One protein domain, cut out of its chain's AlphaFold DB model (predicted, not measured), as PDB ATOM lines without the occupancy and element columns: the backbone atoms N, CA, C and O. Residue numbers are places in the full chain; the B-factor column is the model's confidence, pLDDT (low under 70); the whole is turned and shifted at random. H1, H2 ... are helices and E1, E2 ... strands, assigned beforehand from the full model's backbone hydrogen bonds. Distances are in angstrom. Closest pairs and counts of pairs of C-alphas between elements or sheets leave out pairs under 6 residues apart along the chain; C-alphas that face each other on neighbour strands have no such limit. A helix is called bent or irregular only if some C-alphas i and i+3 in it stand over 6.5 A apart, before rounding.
ATOM      1  N   ARG A   3     -14.058 -19.527  -8.098       95.19
ATOM      2  CA  ARG A   3     -13.188 -20.714  -7.972       95.19
ATOM      3  C   ARG A   3     -13.342 -21.698  -9.136       95.19
ATOM      4  O   ARG A   3     -12.357 -22.287  -9.557       95.19
ATOM      5  N   LEU A   4     -14.564 -21.868  -9.635       95.38
ATOM      6  CA  LEU A   4     -14.871 -22.764 -10.752       95.38
ATOM      7  C   LEU A   4     -14.950 -22.020 -12.094       95.38
ATOM      8  O   LEU A   4     -15.221 -22.652 -13.106       95.38
ATOM      9  N   ARG A   5     -14.713 -20.698 -12.108       95.12
ATOM     10  CA  ARG A   5     -14.812 -19.827 -13.293       95.12
ATOM     11  C   ARG A   5     -16.165 -19.934 -14.015       95.12
ATOM     12  O   ARG A   5     -16.219 -20.025 -15.235       95.12
ATOM     13  N   ILE A   6     -17.252 -19.914 -13.243       95.44
ATOM     14  CA  ILE A   6     -18.637 -19.931 -13.744       95.44
ATOM     15  C   ILE A   6     -19.360 -18.631 -13.379       95.44
ATOM     16  O   ILE A   6     -19.239 -18.177 -12.241       95.44
ATOM     17  N   GLY A   7     -20.136 -18.079 -14.318       95.12
ATOM     18  CA  GLY A   7     -20.919 -16.845 -14.123       95.12
ATOM     19  C   GLY A   7     -22.338 -17.060 -13.574       95.12
ATOM     20  O   GLY A   7     -23.029 -16.103 -13.231       95.12
ATOM     21  N   LEU A   8     -22.781 -18.317 -13.479       95.25
ATOM     22  CA  LEU A   8     -24.113 -18.703 -13.013       95.25
ATOM     23  C   LEU A   8     -24.047 -20.019 -12.233       95.25
ATOM     24  O   LEU A   8     -23.260 -20.909 -12.554       95.25
ATOM     25  N   ILE A   9     -24.882 -20.131 -11.204       95.56
ATOM     26  CA  ILE A   9     -25.116 -21.339 -10.416       95.56
ATOM     27  C   ILE A   9     -26.601 -21.689 -10.492       95.56
ATOM     28  O   ILE A   9     -27.464 -20.823 -10.360       95.56
ATOM     29  N   VAL A  10     -26.880 -22.976 -10.671       95.81
ATOM     30  CA  VAL A  10     -28.229 -23.536 -10.591       95.81
ATOM     31  C   VAL A  10     -28.593 -23.789  -9.129       95.81
ATOM     32  O   VAL A  10     -27.795 -24.359  -8.384       95.81
ATOM     33  N   VAL A  11     -29.790 -23.376  -8.717       96.62
ATOM     34  CA  VAL A  11     -30.312 -23.576  -7.361       96.62
ATOM     35  C   VAL A  11     -31.366 -24.676  -7.390       96.62
ATOM     36  O   VAL A  11     -32.390 -24.566  -8.071       96.62
ATOM     37  N   LEU A  12     -31.109 -25.740  -6.637       96.44
ATOM     38  CA  LEU A  12     -31.972 -26.911  -6.549       96.44
ATOM     39  C   LEU A  12     -32.555 -27.052  -5.140       96.44
ATOM     40  O   LEU A  12     -31.899 -26.709  -4.157       96.44
ATOM     41  N   ASP A  13     -33.765 -27.596  -5.063       95.06
ATOM     42  CA  ASP A  13     -34.345 -28.177  -3.852       95.06
ATOM     43  C   ASP A  13     -34.513 -29.682  -4.096       95.06
ATOM     44  O   ASP A  13     -35.368 -30.113  -4.874       95.06
ATOM     45  N   GLY A  14     -33.591 -30.476  -3.548       95.88
ATOM     46  CA  GLY A  14     -33.385 -31.857  -3.983       95.88
ATOM     47  C   GLY A  14     -33.007 -31.916  -5.468       95.88
ATOM     48  O   GLY A  14     -32.003 -31.341  -5.882       95.88
ATOM     49  N   GLU A  15     -33.828 -32.588  -6.273       94.75
ATOM     50  CA  GLU A  15     -33.667 -32.668  -7.735       94.75
ATOM     51  C   GLU A  15     -34.463 -31.591  -8.490       94.75
ATOM     52  O   GLU A  15     -34.369 -31.469  -9.712       94.75
ATOM     53  N   ARG A  16     -35.263 -30.787  -7.781       93.56
ATOM     54  CA  ARG A  16     -36.132 -29.786  -8.393       93.56
ATOM     55  C   ARG A  16     -35.366 -28.495  -8.649       93.56
ATOM     56  O   ARG A  16     -34.852 -27.882  -7.716       93.56
ATOM     57  N   LEU A  17     -35.380 -28.014  -9.892       94.00
ATOM     58  CA  LEU A  17     -34.924 -26.663 -10.211       94.00
ATOM     59  C   LEU A  17     -35.823 -25.621  -9.532       94.00
ATOM     60  O   LEU A  17     -37.035 -25.606  -9.743       94.00
ATOM     61  N   THR A  18     -35.223 -24.744  -8.727       95.69
ATOM     62  CA  THR A  18     -35.943 -23.664  -8.024       95.69
ATOM     63  C   THR A  18     -35.505 -22.268  -8.440       95.69
ATOM     64  O   THR A  18     -36.239 -21.309  -8.197       95.69
ATOM     65  N   GLY A  19     -34.344 -22.142  -9.082       96.75
ATOM     66  CA  GLY A  19     -33.885 -20.883  -9.642       96.75
ATOM     67  C   GLY A  19     -32.445 -20.925 -10.136       96.75
ATOM     68  O   GLY A  19     -31.773 -21.957 -10.103       96.75
ATOM     69  N   ILE A  20     -31.967 -19.768 -10.573       97.00
ATOM     70  CA  ILE A  20     -30.576 -19.509 -10.937       97.00
ATOM     71  C   ILE A  20     -30.066 -18.287 -10.186       97.00
ATOM     72  O   ILE A  20     -30.797 -17.320  -9.971       97.00
ATOM     73  N   PHE A  21     -28.795 -18.318  -9.819       97.44
ATOM     74  CA  PHE A  21     -28.095 -17.176  -9.254       97.44
ATOM     75  C   PHE A  21     -26.883 -16.872 -10.123       97.44
ATOM     76  O   PHE A  21     -26.059 -17.755 -10.351       97.44
ATOM     77  N   ALA A  22     -26.784 -15.648 -10.626       96.25
ATOM     78  CA  ALA A  22     -25.717 -15.192 -11.509       96.25
ATOM     79  C   ALA A  22     -24.962 -13.995 -10.918       96.25
ATOM     80  O   ALA A  22     -25.422 -13.341  -9.984       96.25
ATOM     81  N   GLU A  23     -23.809 -13.657 -11.494       96.06
ATOM     82  CA  GLU A  23     -23.019 -12.486 -11.075       96.06
ATOM     83  C   GLU A  23     -23.834 -11.183 -11.126       96.06
ATOM     84  O   GLU A  23     -23.739 -10.346 -10.230       96.06
ATOM     85  N   ARG A  24     -24.717 -11.043 -12.123       94.81
ATOM     86  CA  ARG A  24     -25.647  -9.907 -12.223       94.81
ATOM     87  C   ARG A  24     -26.603  -9.802 -11.030       94.81
ATOM     88  O   ARG A  24     -26.957  -8.692 -10.646       94.81
ATOM     89  N   ASP A  25     -26.985 -10.918 -10.408       96.00
ATOM     90  CA  ASP A  25     -27.858 -10.898  -9.230       96.00
ATOM     91  C   ASP A  25     -27.100 -10.371  -8.001       96.00
ATOM     92  O   ASP A  25     -27.668  -9.629  -7.201       96.00
ATOM     93  N   VAL A  26     -25.795 -10.664  -7.886       95.62
ATOM     94  CA  VAL A  26     -24.926 -10.047  -6.866       95.62
ATOM     95  C   VAL A  26     -24.922  -8.530  -7.037       95.62
ATOM     96  O   VAL A  26     -25.123  -7.797  -6.071       95.62
ATOM     97  N   LEU A  27     -24.717  -8.043  -8.262       96.00
ATOM     98  CA  LEU A  27     -24.630  -6.607  -8.520       96.00
ATOM     99  C   LEU A  27     -25.970  -5.901  -8.283       96.00
ATOM    100  O   LEU A  27     -26.020  -4.917  -7.551       96.00
ATOM    101  N   HIS A  28     -27.052  -6.408  -8.870       96.62
ATOM    102  CA  HIS A  28     -28.325  -5.691  -8.910       96.62
ATOM    103  C   HIS A  28     -29.224  -5.942  -7.704       96.62
ATOM    104  O   HIS A  28     -29.940  -5.032  -7.309       96.62
ATOM    105  N   ARG A  29     -29.205  -7.145  -7.122       96.69
ATOM    106  CA  ARG A  29     -30.170  -7.536  -6.077       96.69
ATOM    107  C   ARG A  29     -29.566  -7.632  -4.685       96.69
ATOM    108  O   ARG A  29     -30.305  -7.745  -3.712       96.69
ATOM    109  N   LEU A  30     -28.237  -7.614  -4.584       96.31
ATOM    110  CA  LEU A  30     -27.519  -7.617  -3.312       96.31
ATOM    111  C   LEU A  30     -26.793  -6.286  -3.089       96.31
ATOM    112  O   LEU A  30     -27.129  -5.565  -2.154       96.31
ATOM    113  N   VAL A  31     -25.841  -5.934  -3.961       96.62
ATOM    114  CA  VAL A  31     -25.005  -4.732  -3.801       96.62
ATOM    115  C   VAL A  31     -25.810  -3.452  -4.016       96.62
ATOM    116  O   VAL A  31     -25.807  -2.593  -3.139       96.62
ATOM    117  N   ALA A  32     -26.520  -3.323  -5.140       97.56
ATOM    118  CA  ALA A  32     -27.297  -2.116  -5.437       97.56
ATOM    119  C   ALA A  32     -28.439  -1.876  -4.433       97.56
ATOM    120  O   ALA A  32     -28.808  -0.733  -4.184       97.56
ATOM    121  N   GLU A  33     -28.956  -2.941  -3.815       97.31
ATOM    122  CA  GLU A  33     -29.980  -2.865  -2.766       97.31
ATOM    123  C   GLU A  33     -29.393  -2.731  -1.345       97.31
ATOM    124  O   GLU A  33     -30.145  -2.679  -0.375       97.31
ATOM    125  N   GLY A  34     -28.063  -2.688  -1.192       97.06
ATOM    126  CA  GLY A  34     -27.398  -2.520   0.106       97.06
ATOM    127  C   GLY A  34     -27.579  -3.692   1.078       97.06
ATOM    128  O   GLY A  34     -27.430  -3.524   2.288       97.06
ATOM    129  N   LYS A  35     -27.906  -4.884   0.577       97.56
ATOM    130  CA  LYS A  35     -28.139  -6.076   1.397       97.56
ATOM    131  C   LYS A  35     -26.826  -6.703   1.860       97.56
ATOM    132  O   LYS A  35     -25.861  -6.804   1.104       97.56
ATOM    133  N   SER A  36     -26.808  -7.196   3.099       97.38
ATOM    134  CA  SER A  36     -25.655  -7.909   3.657       97.38
ATOM    135  C   SER A  36     -25.495  -9.289   3.004       97.38
ATOM    136  O   SER A  36     -26.387 -10.132   3.144       97.38
ATOM    137  N   PRO A  37     -24.344  -9.597   2.372       95.19
ATOM    138  CA  PRO A  37     -24.076 -10.933   1.835       95.19
ATOM    139  C   PRO A  37     -24.026 -12.031   2.905       95.19
ATOM    140  O   PRO A  37     -24.131 -13.207   2.575       95.19
ATOM    141  N   LYS A  38     -23.822 -11.663   4.179       96.62
ATOM    142  CA  LYS A  38     -23.751 -12.617   5.297       96.62
ATOM    143  C   LYS A  38     -25.126 -13.033   5.817       96.62
ATOM    144  O   LYS A  38     -25.235 -14.086   6.432       96.62
ATOM    145  N   GLU A  39     -26.141 -12.205   5.594       97.50
ATOM    146  CA  GLU A  39     -27.494 -12.394   6.137       97.50
ATOM    147  C   GLU A  39     -28.516 -12.724   5.046       97.50
ATOM    148  O   GLU A  39     -29.588 -13.250   5.334       97.50
ATOM    149  N   THR A  40     -28.188 -12.436   3.784       97.75
ATOM    150  CA  THR A  40     -29.093 -12.646   2.652       97.75
ATOM    151  C   THR A  40     -28.943 -14.053   2.096       97.75
ATOM    152  O   THR A  40     -27.869 -14.455   1.645       97.75
ATOM    153  N   LEU A  41     -30.045 -14.796   2.068       96.88
ATOM    154  CA  LEU A  41     -30.106 -16.110   1.448       96.88
ATOM    155  C   LEU A  41     -30.153 -15.980  -0.075       96.88
ATOM    156  O   LEU A  41     -30.838 -15.118  -0.623       96.88
ATOM    157  N   VAL A  42     -29.508 -16.915  -0.777       96.56
ATOM    158  CA  VAL A  42     -29.551 -16.985  -2.249       96.56
ATOM    159  C   VAL A  42     -30.995 -17.042  -2.762       96.56
ATOM    160  O   VAL A  42     -31.324 -16.378  -3.740       96.56
ATOM    161  N   SER A  43     -31.891 -17.743  -2.062       96.06
ATOM    162  CA  SER A  43     -33.315 -17.846  -2.416       96.06
ATOM    163  C   SER A  43     -34.066 -16.506  -2.445       96.06
ATOM    164  O   SER A  43     -35.125 -16.422  -3.072       96.06
ATOM    165  N   GLN A  44     -33.530 -15.466  -1.794       96.56
ATOM    166  CA  GLN A  44     -34.094 -14.113  -1.769       96.56
ATOM    167  C   GLN A  44     -33.614 -13.240  -2.935       96.56
ATOM    168  O   GLN A  44     -34.256 -12.237  -3.236       96.56
ATOM    169  N   VAL A  45     -32.494 -13.592  -3.575       96.88
ATOM    170  CA  VAL A  45     -31.859 -12.784  -4.636       96.88
ATOM    171  C   VAL A  45     -31.689 -13.530  -5.964       96.88
ATOM    172  O   VAL A  45     -31.350 -12.916  -6.968       96.88
ATOM    173  N   MET A  46     -31.978 -14.831  -6.016       96.50
ATOM    174  CA  MET A  46     -31.972 -15.631  -7.245       96.50
ATOM    175  C   MET A  46     -33.153 -15.312  -8.171       96.50
ATOM    176  O   MET A  46     -34.205 -14.843  -7.737       96.50
ATOM    177  N   SER A  47     -33.009 -15.613  -9.460       95.06
ATOM    178  CA  SER A  47     -34.122 -15.617 -10.414       95.06
ATOM    179  C   SER A  47     -34.844 -16.964 -10.363       95.06
ATOM    180  O   SER A  47     -34.207 -18.005 -10.504       95.06
ATOM    181  N   LYS A  48     -36.158 -16.944 -10.117       93.69
ATOM    182  CA  LYS A  48     -36.992 -18.155  -9.961       93.69
ATOM    183  C   LYS A  48     -37.619 -18.624 -11.272       93.69
ATOM    184  O   LYS A  48     -37.857 -19.814 -11.444       93.69
ATOM    185  N   GLU A  49     -37.876 -17.689 -12.177       87.19
ATOM    186  CA  GLU A  49     -38.338 -17.974 -13.530       87.19
ATOM    187  C   GLU A  49     -37.111 -18.235 -14.396       87.19
ATOM    188  O   GLU A  49     -36.264 -17.359 -14.585       87.19
ATOM    189  N   VAL A  50     -36.969 -19.486 -14.827       88.38
ATOM    190  CA  VAL A  50     -35.828 -19.955 -15.605       88.38
ATOM    191  C   VAL A  50     -36.372 -20.568 -16.876       88.38
ATOM    192  O   VAL A  50     -37.070 -21.583 -16.830       88.38
ATOM    193  N   GLU A  51     -36.042 -19.959 -18.006       89.25
ATOM    194  CA  GLU A  51     -36.292 -20.570 -19.300       89.25
ATOM    195  C   GLU A  51     -35.302 -21.712 -19.521       89.25
ATOM    196  O   GLU A  51     -34.102 -21.598 -19.255       89.25
ATOM    197  N   MET A  52     -35.832 -22.852 -19.956       89.75
ATOM    198  CA  MET A  52     -35.076 -24.080 -20.143       89.75
ATOM    199  C   MET A  52     -35.303 -24.608 -21.547       89.75
ATOM    200  O   MET A  52     -36.431 -24.656 -22.033       89.75
ATOM    201  N   ILE A  53     -34.226 -25.088 -22.153       93.75
ATOM    202  CA  ILE A  53     -34.258 -25.833 -23.406       93.75
ATOM    203  C   ILE A  53     -33.800 -27.270 -23.164       93.75
ATOM    204  O   ILE A  53     -33.177 -27.585 -22.147       93.75
ATOM    205  N   THR A  54     -34.117 -28.159 -24.099       94.31
ATOM    206  CA  THR A  54     -33.757 -29.580 -24.010       94.31
ATOM    207  C   THR A  54     -32.561 -29.892 -24.900       94.31
ATOM    208  O   THR A  54     -32.143 -29.080 -25.720       94.31
ATOM    209  N   ARG A  55     -32.027 -31.115 -24.794       95.12
ATOM    210  CA  ARG A  55     -30.949 -31.582 -25.684       95.12
ATOM    211  C   ARG A  55     -31.395 -31.723 -27.144       95.12
ATOM    212  O   ARG A  55     -30.543 -31.883 -28.010       95.12
ATOM    213  N   GLN A  56     -32.704 -31.724 -27.391       97.25
ATOM    214  CA  GLN A  56     -33.320 -31.822 -28.709       97.25
ATOM    215  C   GLN A  56     -33.571 -30.448 -29.342       97.25
ATOM    216  O   GLN A  56     -33.821 -30.387 -30.541       97.25
ATOM    217  N   THR A  57     -33.505 -29.369 -28.558       97.00
ATOM    218  CA  THR A  57     -33.701 -28.004 -29.048       97.00
ATOM    219  C   THR A  57     -32.562 -27.625 -29.993       97.00
ATOM    220  O   THR A  57     -31.388 -27.762 -29.633       97.00
ATOM    221  N   THR A  58     -32.889 -27.160 -31.202       97.12
ATOM    222  CA  THR A  58     -31.865 -26.726 -32.163       97.12
ATOM    223  C   THR A  58     -31.247 -25.392 -31.747       97.12
ATOM    224  O   THR A  58     -31.783 -24.664 -30.908       97.12
ATOM    225  N   VAL A  59     -30.115 -25.030 -32.352       96.31
ATOM    226  CA  VAL A  59     -29.463 -23.738 -32.085       96.31
ATOM    227  C   VAL A  59     -30.379 -22.572 -32.469       96.31
ATOM    228  O   VAL A  59     -30.473 -21.591 -31.737       96.31
ATOM    229  N   GLU A  60     -31.101 -22.683 -33.582       97.25
ATOM    230  CA  GLU A  60     -32.031 -21.655 -34.053       97.25
ATOM    231  C   GLU A  60     -33.219 -21.481 -33.102       97.25
ATOM    232  O   GLU A  60     -33.687 -20.362 -32.900       97.25
ATOM    233  N   GLU A  61     -33.723 -22.575 -32.529       95.62
ATOM    234  CA  GLU A  61     -34.770 -22.535 -31.506       95.62
ATOM    235  C   GLU A  61     -34.259 -21.914 -30.206       95.62
ATOM    236  O   GLU A  61     -34.947 -21.074 -29.633       95.62
ATOM    237  N   ALA A  62     -33.041 -22.263 -29.784       94.75
ATOM    238  CA  ALA A  62     -32.418 -21.708 -28.586       94.75
ATOM    239  C   ALA A  62     -32.218 -20.191 -28.696       94.75
ATOM    240  O   ALA A  62     -32.553 -19.470 -27.766       94.75
ATOM    241  N   ILE A  63     -31.741 -19.696 -29.845       94.62
ATOM    242  CA  ILE A  63     -31.574 -18.253 -30.085       94.62
ATOM    243  C   ILE A  63     -32.915 -17.515 -30.005       94.62
ATOM    244  O   ILE A  63     -32.958 -16.399 -29.509       94.62
ATOM    245  N   ARG A  64     -34.013 -18.119 -30.481       92.56
ATOM    246  CA  ARG A  64     -35.351 -17.505 -30.400       92.56
ATOM    247  C   ARG A  64     -35.924 -17.463 -28.980       92.56
ATOM    248  O   ARG A  64     -36.856 -16.700 -28.756       92.56
ATOM    249  N   ALA A  65     -35.409 -18.290 -28.074       86.56
ATOM    250  CA  ALA A  65     -35.822 -18.359 -26.674       86.56
ATOM    251  C   ALA A  65     -34.933 -17.520 -25.731       86.56
ATOM    252  O   ALA A  65     -35.129 -17.558 -24.524       86.56
ATOM    253  N   MET A  66     -33.921 -16.813 -26.249       82.12
ATOM    254  CA  MET A  66     -33.041 -15.923 -25.472       82.12
ATOM    255  C   MET A  66     -33.428 -14.459 -25.652       82.12
ATOM    256  O   MET A  66     -33.255 -13.705 -24.667       82.12
TER     257      MET A  66
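AT A GLANCE: This is residues 3 to 66 of the 66 residues of a protein of Verrucomicrobia bacterium TMED71 (UniProt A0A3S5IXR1). A hairpin of two antiparallel strands, E1 and E2, leads straight into the helix H1, and the short helix H2 folds back beside H1 and near E2. From this body a long arm, residues 46 to 58, reaches away to the small helix H3 at the far end, apart from the other named elements; residues 55 to 60 stand free. The printed part has 64 residues with two strands and then three helices, in the order E1, E2, H1, H2, H3, of mixed class. It is loose, with a radius of gyration of the C-alphas of 14.1 A, and elongated, spanning 41 by 26 by 24 A.

IN THESE COORDINATES: E1 is residues 8 to 13, 16.7 A long, beginning at C-alpha 8 (-24.113, -18.703, -13.013). E2 is residues 16 to 22, 18.2 A. H1 is residues 23 to 31, 10.8 A; it is neither bent nor irregular, but only just: C-alphas 28 and 31 are 6.2 A apart. H2 is residues 42 to 45, 5.4 A. H3 is residues 59 to 64, 8.7 A, ending at C-alpha 64 (-35.351, -17.505, -30.400).

HOW THE PARTS SIT: The hairpin E1 and E2 is antiparallel at 153 degrees, with N 9 and O 21 at 2.8 A and N 18 and O 11 at 2.9 A, within hydrogen-bond range. The closest C-alphas of E2 and H2 are those of Phe 21 and Val 42, 7.2 A apart. H1 and H2 touch, closest at the C-alphas of Arg 29 and Val 45, 5.7 A. E1 and H2 are only just apart, at 8.1 A. H3 is apart from E1, E2, H1 and H2. Every O i to N i+4 pair is within hydrogen-bond range in H3 and 4 of 5 in H1; H2 is too short for such a pair.

THE WHOLE: The C-alphas farthest apart, those of Gly 34 and Gln 56, are 41.5 A apart. The printed part has no cut. The link from H2 to H3 is long, with 13 residues. The mean pLDDT of the printed part is 95.1, and no printed residue is under 70.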